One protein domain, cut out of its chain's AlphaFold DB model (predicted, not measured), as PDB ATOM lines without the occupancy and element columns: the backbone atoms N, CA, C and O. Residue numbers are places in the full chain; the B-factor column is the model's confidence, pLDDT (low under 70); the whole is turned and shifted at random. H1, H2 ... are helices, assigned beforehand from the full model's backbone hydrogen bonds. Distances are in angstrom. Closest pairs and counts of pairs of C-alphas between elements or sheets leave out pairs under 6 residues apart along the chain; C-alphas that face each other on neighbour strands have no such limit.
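AT A GLANCE: This is residues 60 to 145 of the 288 residues of the protein "Probable lipoprotein, SusD/RagB family" of Tenacibaculum finnmarkense (UniProt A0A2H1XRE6). This domain has little regular structure: it is mostly long loops, with helix H1 and short H2 meeting towards one end and short H3 near H2 on the side of the first and last residues. The long loop from 104 to 136 runs out and folds back, its two ends tied by a short antiparallel pairing of residues 104 to 105 with 134 to 135. The printed part has 86 residues, three named helices in the order H1, H2, H3 and no named strand; the class is all helix, with 17 residues in named elements. It is compact, radius of gyration of the C-alphas 13.5 A, spanning 37 by 32 by 23 A.

IN THESE COORDINATES: After residues 60 to 85, H1 covers residues 86 to 94, 11.7 A long, from C-alpha 86 at (7.071, -3.829, -27.839). H2 is residues 100 to 103; H3 is residues 137 to 140, ending at C-alpha 140 (-6.833, -2.239, -41.752).

HOW THE PARTS SIT: H1 and H2 only just touch, with 3 pairs of C-alphas within 8 A, the closest being Met 92 and Ile 100, 6.1 A. H2 and H3 are close but not clearly touching; their closest C-alphas, Val 102 and Cys 139, are 7.6 A apart. H1 and H3 are apart. In H1 every O i to N i+4 pair is within hydrogen-bond range; H2 and H3 are too short for one.

THE WHOLE: The farthest C-alphas, Pro 63 and Gly 94, are 40.1 A apart. The printed part has no cut; the link H2 to H3 is long. Residues 74 to 81 are under pLDDT 70.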
ATOM      1  N   GLY A  60     -14.945  -5.806 -50.721       92.31
ATOM      2  CA  GLY A  60     -14.852  -4.453 -50.178       92.31
ATOM      3  C   GLY A  60     -16.199  -3.734 -50.097       92.31
ATOM      4  O   GLY A  60     -16.240  -2.569 -49.708       92.31
ATOM      5  N   SER A  61     -17.296  -4.417 -50.435       92.81
ATOM      6  CA  SER A  61     -18.661  -3.892 -50.366       92.81
ATOM      7  C   SER A  61     -19.456  -4.653 -49.315       92.81
ATOM      8  O   SER A  61     -19.419  -5.879 -49.284       92.81
ATOM      9  N   LEU A  62     -20.186  -3.945 -48.446       89.25
ATOM     10  CA  LEU A  62     -20.999  -4.592 -47.412       89.25
ATOM     11  C   LEU A  62     -22.039  -5.544 -48.037       89.25
ATOM     12  O   LEU A  62     -22.635  -5.196 -49.056       89.25
ATOM     13  N   PRO A  63     -22.293  -6.718 -47.426       91.62
ATOM     14  CA  PRO A  63     -21.746  -7.208 -46.151       91.62
ATOM     15  C   PRO A  63     -20.360  -7.881 -46.252       91.62
ATOM     16  O   PRO A  63     -19.839  -8.366 -45.252       91.62
ATOM     17  N   ASP A  64     -19.750  -7.922 -47.434       93.69
ATOM     18  CA  ASP A  64     -18.515  -8.649 -47.729       93.69
ATOM     19  C   ASP A  64     -17.256  -7.779 -47.542       93.69
ATOM     20  O   ASP A  64     -16.509  -7.453 -48.469       93.69
ATOM     21  N   ILE A  65     -17.026  -7.405 -46.282       91.69
ATOM     22  CA  ILE A  65     -15.812  -6.743 -45.791       91.69
ATOM     23  C   ILE A  65     -15.298  -7.530 -44.584       91.69
ATOM     24  O   ILE A  65     -16.073  -8.053 -43.784       91.69
ATOM     25  N   SER A  66     -13.976  -7.601 -44.425       89.38
ATOM     26  CA  SER A  66     -13.372  -8.247 -43.259       89.38
ATOM     27  C   SER A  66     -13.848  -7.608 -41.952       89.38
ATOM     28  O   SER A  66     -13.739  -6.397 -41.774       89.38
ATOM     29  N   SER A  67     -14.284  -8.421 -40.988       85.12
ATOM     30  CA  SER A  67     -14.763  -7.941 -39.681       85.12
ATOM     31  C   SER A  67     -13.688  -7.251 -38.831       85.12
ATOM     32  O   SER A  67     -14.012  -6.544 -37.878       85.12
ATOM     33  N   VAL A  68     -12.406  -7.437 -39.164       83.06
ATOM     34  CA  VAL A  68     -11.278  -6.754 -38.505       83.06
ATOM     35  C   VAL A  68     -10.871  -5.450 -39.202       83.06
ATOM     36  O   VAL A  68     -10.040  -4.703 -38.665       83.06
ATOM     37  N   CYS A  69     -11.431  -5.188 -40.387       84.25
ATOM     38  CA  CYS A  69     -11.255  -3.955 -41.142       84.25
ATOM     39  C   CYS A  69     -12.294  -2.909 -40.715       84.25
ATOM     40  O   CYS A  69     -13.424  -3.236 -40.353       84.25
ATOM     41  N   LYS A  70     -11.902  -1.635 -40.768       82.88
ATOM     42  CA  LYS A  70     -12.804  -0.490 -40.625       82.88
ATOM     43  C   LYS A  70     -12.544   0.521 -41.743       82.88
ATOM     44  O   LYS A  70     -11.737   1.430 -41.542       82.88
ATOM     45  N   PRO A  71     -13.184   0.358 -42.915       82.62
ATOM     46  CA  PRO A  71     -12.989   1.261 -44.043       82.62
ATOM     47  C   PRO A  71     -13.271   2.716 -43.662       82.62
ATOM     48  O   PRO A  71     -14.303   2.999 -43.060       82.62
ATOM     49  N   GLY A  72     -12.358   3.630 -43.999       75.25
ATOM     50  CA  GLY A  72     -12.493   5.059 -43.668       75.25
ATOM     51  C   GLY A  72     -12.156   5.422 -42.214       75.25
ATOM     52  O   GLY A  72     -12.319   6.574 -41.814       75.25
ATOM     53  N   GLY A  73     -11.666   4.459 -41.428       74.62
ATOM     54  CA  GLY A  73     -11.286   4.661 -40.036       74.62
ATOM     55  C   GLY A  73     -12.486   4.763 -39.088       74.62
ATOM     56  O   GLY A  73     -13.619   4.414 -39.414       74.62
ATOM     57  N   GLY A  74     -12.234   5.189 -37.850       66.50
ATOM     58  CA  GLY A  74     -13.280   5.436 -36.854       66.50
ATOM     59  C   GLY A  74     -12.887   5.040 -35.434       66.50
ATOM     60  O   GLY A  74     -11.901   4.337 -35.204       66.50
ATOM     61  N   ARG A  75     -13.683   5.476 -34.445       57.41
ATOM     62  CA  ARG A  75     -13.487   5.077 -33.045       57.41
ATOM     63  C   ARG A  75     -13.728   3.576 -32.926       57.41
ATOM     64  O   ARG A  75     -14.852   3.087 -33.027       57.41
ATOM     65  N   ALA A  76     -12.668   2.812 -32.719       52.72
ATOM     66  CA  ALA A  76     -12.828   1.454 -32.251       52.72
ATOM     67  C   ALA A  76     -13.224   1.500 -30.767       52.72
ATOM     68  O   ALA A  76     -12.519   2.113 -29.970       52.72
ATOM     69  N   TYR A  77     -14.301   0.804 -30.382       49.53
ATOM     70  CA  TYR A  77     -14.492   0.379 -28.982       49.53
ATOM     71  C   TYR A  77     -13.266  -0.410 -28.470       49.53
ATOM     72  O   TYR A  77     -12.998  -0.477 -27.277       49.53
ATOM     73  N   ASP A  78     -12.457  -0.910 -29.404       55.75
ATOM     74  CA  ASP A  78     -11.195  -1.612 -29.223       55.75
ATOM     75  C   ASP A  78      -9.980  -0.670 -29.163       55.75
ATOM     76  O   ASP A  78      -8.940  -0.951 -29.758       55.75
ATOM     77  N   TYR A  79     -10.120   0.453 -28.457       57.41
ATOM     78  CA  TYR A  79      -9.177   1.580 -28.396       57.41
ATOM     79  C   TYR A  79      -7.697   1.147 -28.260       57.41
ATOM     80  O   TYR A  79      -6.832   1.695 -28.937       57.41
ATOM     81  N   PHE A  80      -7.405   0.095 -27.482       60.38
ATOM     82  CA  PHE A  80      -6.043  -0.423 -27.259       60.38
ATOM     83  C   PHE A  80      -5.636  -1.621 -28.133       60.38
ATOM     84  O   PHE A  80      -4.451  -1.940 -28.195       60.38
ATOM     85  N   ARG A  81      -6.564  -2.284 -28.846       66.81
ATOM     86  CA  ARG A  81      -6.237  -3.458 -29.694       66.81
ATOM     87  C   ARG A  81      -5.441  -3.088 -30.950       66.81
ATOM     88  O   ARG A  81      -5.017  -3.964 -31.696       66.81
ATOM     89  N   LEU A  82      -5.275  -1.792 -31.202       74.56
ATOM     90  CA  LEU A  82      -4.519  -1.251 -32.325       74.56
ATOM     91  C   LEU A  82      -3.015  -1.173 -32.043       74.56
ATOM     92  O   LEU A  82      -2.254  -1.042 -32.995       74.56
ATOM     93  N   ILE A  83      -2.589  -1.227 -30.777       89.12
ATOM     94  CA  ILE A  83      -1.198  -0.973 -30.391       89.12
ATOM     95  C   ILE A  83      -0.386  -2.275 -30.508       89.12
ATOM     96  O   ILE A  83      -0.753  -3.274 -29.884       89.12
ATOM     97  N   PRO A  84       0.711  -2.307 -31.284       92.06
ATOM     98  CA  PRO A  84       1.581  -3.472 -31.369       92.06
ATOM     99  C   PRO A  84       2.340  -3.698 -30.059       92.06
ATOM    100  O   PRO A  84       2.585  -2.781 -29.266       92.06
ATOM    101  N   THR A  85       2.767  -4.939 -29.846       92.25
ATOM    102  CA  THR A  85       3.623  -5.254 -28.705       92.25
ATOM    103  C   THR A  85       5.009  -4.642 -28.895       92.25
ATOM    104  O   THR A  85       5.515  -4.544 -30.015       92.25
ATOM    105  N   THR A  86       5.666  -4.270 -27.795       92.12
ATOM    106  CA  THR A  86       7.071  -3.829 -27.839       92.12
ATOM    107  C   THR A  86       7.994  -4.889 -28.434       92.12
ATOM    108  O   THR A  86       8.960  -4.532 -29.095       92.12
ATOM    109  N   HIS A  87       7.694  -6.177 -28.238       92.12
ATOM    110  CA  HIS A  87       8.465  -7.274 -28.825       92.12
ATOM    111  C   HIS A  87       8.380  -7.269 -30.353       92.12
ATOM    112  O   HIS A  87       9.424  -7.265 -30.989       92.12
ATOM    113  N   LEU A  88       7.178  -7.169 -30.940       94.62
ATOM    114  CA  LEU A  88       7.021  -7.111 -32.400       94.62
ATOM    115  C   LEU A  88       7.838  -5.966 -33.008       94.62
ATOM    116  O   LEU A  88       8.586  -6.181 -33.956       94.62
ATOM    117  N   ILE A  89       7.714  -4.767 -32.433       95.19
ATOM    118  CA  ILE A  89       8.463  -3.596 -32.893       95.19
ATOM    119  C   ILE A  89       9.969  -3.843 -32.783       95.19
ATOM    120  O   ILE A  89      10.679  -3.657 -33.764       95.19
ATOM    121  N   ARG A  90      10.461  -4.261 -31.611       93.56
ATOM    122  CA  ARG A  90      11.902  -4.432 -31.378       93.56
ATOM    123  C   ARG A  90      12.514  -5.512 -32.254       93.56
ATOM    124  O   ARG A  90      13.603  -5.281 -32.754       93.56
ATOM    125  N   THR A  91      11.836  -6.644 -32.443       93.25
ATOM    126  CA  THR A  91      12.307  -7.714 -33.333       93.25
ATOM    127  C   THR A  91      12.475  -7.169 -34.747       93.25
ATOM    128  O   THR A  91      13.573  -7.184 -35.285       93.25
ATOM    129  N   MET A  92      11.424  -6.575 -35.315       96.00
ATOM    130  CA  MET A  92      11.487  -6.098 -36.697       96.00
ATOM    131  C   MET A  92      12.440  -4.905 -36.879       96.00
ATOM    132  O   MET A  92      13.082  -4.791 -37.916       96.00
ATOM    133  N   GLN A  93      12.563  -4.016 -35.890       93.62
ATOM    134  CA  GLN A  93      13.524  -2.909 -35.950       93.62
ATOM    135  C   GLN A  93      14.969  -3.374 -35.767       93.62
ATOM    136  O   GLN A  93      15.842  -2.888 -36.477       93.62
ATOM    137  N   GLY A  94      15.224  -4.300 -34.839       92.25
ATOM    138  CA  GLY A  94      16.555  -4.872 -34.617       92.25
ATOM    139  C   GLY A  94      17.081  -5.593 -35.856       92.25
ATOM    140  O   GLY A  94      18.259  -5.478 -36.177       92.25
ATOM    141  N   ASP A  95      16.175  -6.231 -36.595       93.00
ATOM    142  CA  ASP A  95      16.470  -6.926 -37.847       93.00
ATOM    143  C   ASP A  95      16.538  -5.987 -39.067       93.00
ATOM    144  O   ASP A  95      16.827  -6.434 -40.177       93.00
ATOM    145  N   ASN A  96      16.245  -4.689 -38.905       94.19
ATOM    146  CA  ASN A  96      15.990  -3.764 -40.018       94.19
ATOM    147  C   ASN A  96      15.004  -4.349 -41.052       94.19
ATOM    148  O   ASN A  96      15.162  -4.184 -42.262       94.19
ATOM    149  N   ASP A  97      13.988  -5.065 -40.575       97.44
ATOM    150  CA  ASP A  97      13.040  -5.805 -41.395       97.44
ATOM    151  C   ASP A  97      12.023  -4.856 -42.054       97.44
ATOM    152  O   ASP A  97      11.141  -4.311 -41.373       97.44
ATOM    153  N   PRO A  98      12.067  -4.677 -43.389       97.25
ATOM    154  CA  PRO A  98      11.236  -3.685 -44.061       97.25
ATOM    155  C   PRO A  98       9.747  -4.058 -44.070       97.25
ATOM    156  O   PRO A  98       8.905  -3.199 -44.344       97.25
ATOM    157  N   ARG A  99       9.375  -5.298 -43.707       97.31
ATOM    158  CA  ARG A  99       7.964  -5.686 -43.542       97.31
ATOM    159  C   ARG A  99       7.272  -4.866 -42.453       97.31
ATOM    160  O   ARG A  99       6.048  -4.732 -42.495       97.31
ATOM    161  N   ILE A 100       8.016  -4.267 -41.515       96.38
ATOM    162  CA  ILE A 100       7.445  -3.463 -40.422       96.38
ATOM    163  C   ILE A 100       6.570  -2.319 -40.946       96.38
ATOM    164  O   ILE A 100       5.539  -2.016 -40.351       96.38
ATOM    165  N   HIS A 101       6.924  -1.743 -42.098       94.88
ATOM    166  CA  HIS A 101       6.197  -0.633 -42.719       94.88
ATOM    167  C   HIS A 101       4.895  -1.059 -43.407       94.88
ATOM    168  O   HIS A 101       4.034  -0.222 -43.669       94.88
ATOM    169  N   VAL A 102       4.730  -2.356 -43.683       94.38
ATOM    170  CA  VAL A 102       3.473  -2.922 -44.191       94.38
ATOM    171  C   VAL A 102       2.571  -3.354 -43.042       94.38
ATOM    172  O   VAL A 102       1.358  -3.150 -43.108       94.38
ATOM    173  N   LEU A 103       3.148  -3.934 -41.984       93.69
ATOM    174  CA  LEU A 103       2.393  -4.482 -40.854       93.69
ATOM    175  C   LEU A 103       1.948  -3.403 -39.860       93.69
ATOM    176  O   LEU A 103       0.861  -3.509 -39.283       93.69
ATOM    177  N   LEU A 104       2.752  -2.353 -39.682       95.00
ATOM    178  CA  LEU A 104       2.552  -1.303 -38.687       95.00
ATOM    179  C   LEU A 104       2.569   0.095 -39.318       95.00
ATOM    180  O   LEU A 104       3.142   0.332 -40.375       95.00
ATOM    181  N   SER A 105       1.947   1.044 -38.627       93.69
ATOM    182  CA  SER A 105       2.016   2.471 -38.920       93.69
ATOM    183  C   SER A 105       2.598   3.223 -37.723       93.69
ATOM    184  O   SER A 105       2.392   2.809 -36.574       93.69
ATOM    185  N   PRO A 106       3.308   4.337 -37.966       93.62
ATOM    186  CA  PRO A 106       3.906   5.115 -36.895       93.62
ATOM    187  C   PRO A 106       2.834   5.735 -35.999       93.62
ATOM    188  O   PRO A 106       1.642   5.806 -36.344       93.62
ATOM    189  N   LYS A 107       3.292   6.212 -34.840       91.38
ATOM    190  CA  LYS A 107       2.498   7.042 -33.943       91.38
ATOM    191  C   LYS A 107       1.882   8.193 -34.724       91.38
ATOM    192  O   LYS A 107       2.571   8.865 -35.492       91.38
ATOM    193  N   LYS A 108       0.596   8.439 -34.466       86.12
ATOM    194  CA  LYS A 108      -0.171   9.529 -35.069       86.12
ATOM    195  C   LYS A 108       0.602  10.856 -35.011       86.12
ATOM    196  O   LYS A 108       1.230  11.179 -33.993       86.12
ATOM    197  N   ASP A 109       0.558  11.570 -36.133       86.75
ATOM    198  CA  ASP A 109       1.201  12.868 -36.353       86.75
ATOM    199  C   ASP A 109       2.727  12.842 -36.122       86.75
ATOM    200  O   ASP A 109       3.332  13.824 -35.702       86.75
ATOM    201  N   SER A 110       3.372  11.693 -36.363       90.44
ATOM    202  CA  SER A 110       4.831  11.543 -36.336       90.44
ATOM    203  C   SER A 110       5.303  10.407 -37.251       90.44
ATOM    204  O   SER A 110       4.499   9.618 -37.739       90.44
ATOM    205  N   GLN A 111       6.621  10.277 -37.417       89.69
ATOM    206  CA  GLN A 111       7.262   9.119 -38.061       89.69
ATOM    207  C   GLN A 111       7.773   8.081 -37.049       89.69
ATOM    208  O   GLN A 111       8.474   7.138 -37.408       89.69
ATOM    209  N   ASN A 112       7.445   8.242 -35.764       88.75
ATOM    210  CA  ASN A 112       7.956   7.367 -34.721       88.75
ATOM    211  C   ASN A 112       7.260   5.995 -34.766       88.75
ATOM    212  O   ASN A 112       6.078   5.888 -34.442       88.75
ATOM    213  N   LEU A 113       8.013   4.953 -35.135       92.00
ATOM    214  CA  LEU A 113       7.564   3.558 -35.182       92.00
ATOM    215  C   LEU A 113       8.117   2.702 -34.023       92.00
ATOM    216  O   LEU A 113       8.074   1.483 -34.092       92.00
ATOM    217  N   THR A 114       8.627   3.297 -32.941       92.06
ATOM    218  CA  THR A 114       9.275   2.562 -31.833       92.06
ATOM    219  C   THR A 114       8.353   2.305 -30.632       92.06
ATOM    220  O   THR A 114       8.717   1.598 -29.691       92.06
ATOM    221  N   LEU A 115       7.146   2.875 -30.639       92.81
ATOM    222  CA  LEU A 115       6.290   2.959 -29.456       92.81
ATOM    223  C   LEU A 115       5.255   1.829 -29.426       92.81
ATOM    224  O   LEU A 115       4.228   1.900 -30.091       92.81
ATOM    225  N   GLY A 116       5.510   0.795 -28.624       92.25
ATOM    226  CA  GLY A 116       4.579  -0.315 -28.387       92.25
ATOM    227  C   GLY A 116       4.180  -0.454 -26.921       92.25
ATOM    228  O   GLY A 116       4.628   0.307 -26.063       92.25
ATOM    229  N   VAL A 117       3.377  -1.477 -26.621       90.94
ATOM    230  CA  VAL A 117       2.973  -1.822 -25.247       90.94
ATOM    231  C   VAL A 117       3.553  -3.175 -24.838       90.94
ATOM    232  O   VAL A 117       3.589  -4.124 -25.626       90.94
ATOM    233  N   ALA A 118       4.046  -3.272 -23.603       89.38
ATOM    234  CA  ALA A 118       4.446  -4.554 -23.042       89.38
ATOM    235  C   ALA A 118       3.189  -5.399 -22.754       89.38
ATOM    236  O   ALA A 118       2.238  -4.879 -22.160       89.38
ATOM    237  N   PRO A 119       3.146  -6.687 -23.148       86.00
ATOM    238  CA  PRO A 119       2.023  -7.556 -22.811       86.00
ATOM    239  C   PRO A 119       1.710  -7.519 -21.310       86.00
ATOM    240  O   PRO A 119       2.618  -7.517 -20.484       86.00
ATOM    241  N   GLY A 120       0.417  -7.475 -20.973       82.81
ATOM    242  CA  GLY A 120      -0.103  -7.458 -19.599       82.81
ATOM    243  C   GLY A 120       0.196  -6.203 -18.777       82.81
ATOM    244  O   GLY A 120       0.012  -6.240 -17.569       82.81
ATOM    245  N   GLN A 121       0.622  -5.095 -19.382       86.12
ATOM    246  CA  GLN A 121       0.680  -3.810 -18.683       86.12
ATOM    247  C   GLN A 121      -0.717  -3.394 -18.181       86.12
ATOM    248  O   GLN A 121      -1.714  -3.559 -18.886       86.12
ATOM    249  N   ALA A 122      -0.798  -2.867 -16.954       80.94
ATOM    250  CA  ALA A 122      -2.061  -2.420 -16.370       80.94
ATOM    251  C   ALA A 122      -2.673  -1.273 -17.187       80.94
ATOM    252  O   ALA A 122      -1.952  -0.387 -17.642       80.94
ATOM    253  N   LEU A 123      -4.004  -1.247 -17.317       79.25
ATOM    254  CA  LEU A 123      -4.704  -0.259 -18.145       79.25
ATOM    255  C   LEU A 123      -4.370   1.191 -17.757       79.25
ATOM    256  O   LEU A 123      -4.150   2.012 -18.636       79.25
ATOM    257  N   GLY A 124      -4.263   1.488 -16.457       81.94
ATOM    258  CA  GLY A 124      -3.890   2.823 -15.968       81.94
ATOM    259  C   GLY A 124      -2.455   3.245 -16.307       81.94
ATOM    260  O   GLY A 124      -2.149   4.431 -16.282       81.94
ATOM    261  N   ALA A 125      -1.584   2.294 -16.653       82.94
ATOM    262  CA  ALA A 125      -0.225   2.558 -17.117       82.94
ATOM    263  C   ALA A 125      -0.135   2.664 -18.649       82.94
ATOM    264  O   ALA A 125       0.926   3.006 -19.168       82.94
ATOM    265  N   ILE A 126      -1.199   2.333 -19.385       83.19
ATOM    266  CA  ILE A 126      -1.251   2.479 -20.841       83.19
ATOM    267  C   ILE A 126      -1.834   3.862 -21.140       83.19
ATOM    268  O   ILE A 126      -2.969   4.169 -20.780       83.19
ATOM    269  N   GLY A 127      -1.041   4.716 -21.790       81.25
ATOM    270  CA  GLY A 127      -1.481   6.047 -22.205       81.25
ATOM    271  C   GLY A 127      -2.523   5.999 -23.327       81.25
ATOM    272  O   GLY A 127      -3.019   4.944 -23.716       81.25
ATOM    273  N   ARG A 128      -2.846   7.153 -23.918       83.69
ATOM    274  CA  ARG A 128      -3.743   7.189 -25.087       83.69
ATOM    275  C   ARG A 128      -3.120   6.412 -26.268       83.69
ATOM    276  O   ARG A 128      -1.935   6.593 -26.509       83.69
ATOM    277  N   PRO A 129      -3.886   5.635 -27.056       81.56
ATOM    278  CA  PRO A 129      -3.397   4.919 -28.238       81.56
ATOM    279  C   PRO A 129      -2.681   5.803 -29.257       81.56
ATOM    280  O   PRO A 129      -1.685   5.377 -29.826       81.56
ATOM    281  N   ASP A 130      -3.116   7.057 -29.423       85.12
ATOM    282  CA  ASP A 130      -2.452   8.045 -30.291       85.12
ATOM    283  C   ASP A 130      -1.015   8.390 -29.836       85.12
ATOM    284  O   ASP A 130      -0.267   9.028 -30.577       85.12
ATOM    285  N   ALA A 131      -0.609   7.971 -28.631       88.62
ATOM    286  CA  ALA A 131       0.759   8.067 -28.129       88.62
ATOM    287  C   ALA A 131       1.658   6.893 -28.559       88.62
ATOM    288  O   ALA A 131       2.837   6.899 -28.221       88.62
ATOM    289  N   TYR A 132       1.140   5.913 -29.302       92.19
ATOM    290  CA  TYR A 132       1.866   4.709 -29.704       92.19
ATOM    291  C   TYR A 132       1.833   4.499 -31.217       92.19
ATOM    292  O   TYR A 132       0.973   5.036 -31.917       92.19
ATOM    293  N   SER A 133       2.753   3.671 -31.716       93.75
ATOM    294  CA  SER A 133       2.619   3.020 -33.018       93.75
ATOM    295  C   SER A 133       1.330   2.198 -33.064       93.75
ATOM    296  O   SER A 133       0.746   1.851 -32.035       93.75
ATOM    297  N   ARG A 134       0.882   1.848 -34.266       90.50
ATOM    298  CA  ARG A 134      -0.390   1.150 -34.475       90.50
ATOM    299  C   ARG A 134      -0.270   0.081 -35.547       90.50
ATOM    300  O   ARG A 134       0.650   0.115 -36.358       90.50
ATOM    301  N   LYS A 135      -1.203  -0.869 -35.569       89.81
ATOM    302  CA  LYS A 135      -1.403  -1.749 -36.726       89.81
ATOM    303  C   LYS A 135      -1.565  -0.902 -37.992       89.81
ATOM    304  O   LYS A 135      -2.090   0.209 -37.916       89.81
ATOM    305  N   SER A 136      -1.129  -1.426 -39.132       91.94
ATOM    306  CA  SER A 136      -1.111  -0.690 -40.399       91.94
ATOM    307  C   SER A 136      -2.467  -0.073 -40.745       91.94
ATOM    308  O   SER A 136      -3.433  -0.789 -41.017       91.94
ATOM    309  N   THR A 137      -2.552   1.258 -40.751       89.38
ATOM    310  CA  THR A 137      -3.788   1.962 -41.123       89.38
ATOM    311  C   THR A 137      -4.102   1.728 -42.596       89.38
ATOM    312  O   THR A 137      -5.235   1.406 -42.936       89.38
ATOM    313  N   ALA A 138      -3.083   1.743 -43.461       89.06
ATOM    314  CA  ALA A 138      -3.223   1.447 -44.887       89.06
ATOM    315  C   ALA A 138      -3.832   0.056 -45.153       89.06
ATOM    316  O   ALA A 138      -4.605  -0.113 -46.095       89.06
ATOM    317  N   CYS A 139      -3.516  -0.937 -44.315       89.25
ATOM    318  CA  CYS A 139      -4.078  -2.278 -44.432       89.25
ATOM    319  C   CYS A 139      -5.475  -2.376 -43.797       89.25
ATOM    320  O   CYS A 139      -6.428  -2.804 -44.443       89.25
ATOM    321  N   PHE A 140      -5.622  -1.969 -42.535       88.56
ATOM    322  CA  PHE A 140      -6.833  -2.239 -41.752       88.56
ATOM    323  C   PHE A 140      -7.946  -1.189 -41.890       88.56
ATOM    324  O   PHE A 140      -9.054  -1.438 -41.413       88.56
ATOM    325  N   GLU A 141      -7.680  -0.045 -42.520       89.50
ATOM    326  CA  GLU A 141      -8.687   0.976 -42.855       89.50
ATOM    327  C   GLU A 141      -9.049   0.971 -44.349       89.50
ATOM    328  O   GLU A 141      -9.794   1.830 -44.824       89.50
ATOM    329  N   SER A 142      -8.554  -0.025 -45.092       89.44
ATOM    330  CA  SER A 142      -8.919  -0.286 -46.482       89.44
ATOM    331  C   SER A 142      -9.884  -1.461 -46.589       89.44
ATOM    332  O   SER A 142      -9.621  -2.538 -46.056       89.44
ATOM    333  N   ALA A 143     -10.966  -1.284 -47.349       89.38
ATOM    334  CA  ALA A 143     -12.003  -2.300 -47.526       89.38
ATOM    335  C   ALA A 143     -11.525  -3.590 -48.216       89.38
ATOM    336  O   ALA A 143     -12.190  -4.616 -48.103       89.38
ATOM    337  N   THR A 144     -10.383  -3.555 -48.908       90.75
ATOM    338  CA  THR A 144      -9.941  -4.636 -49.806       90.75
ATOM    339  C   THR A 144      -8.555  -5.198 -49.486       90.75
ATOM    340  O   THR A 144      -8.184  -6.240 -50.024       90.75
ATOM    341  N   MET A 145      -7.774  -4.539 -48.623       90.06
ATOM    342  CA  MET A 145      -6.386  -4.948 -48.354       90.06
ATOM    343  C   MET A 145      -6.287  -6.171 -47.439       90.06
ATOM    344  O   MET A 145      -5.434  -7.034 -47.653       90.06
TER     345      MET A 145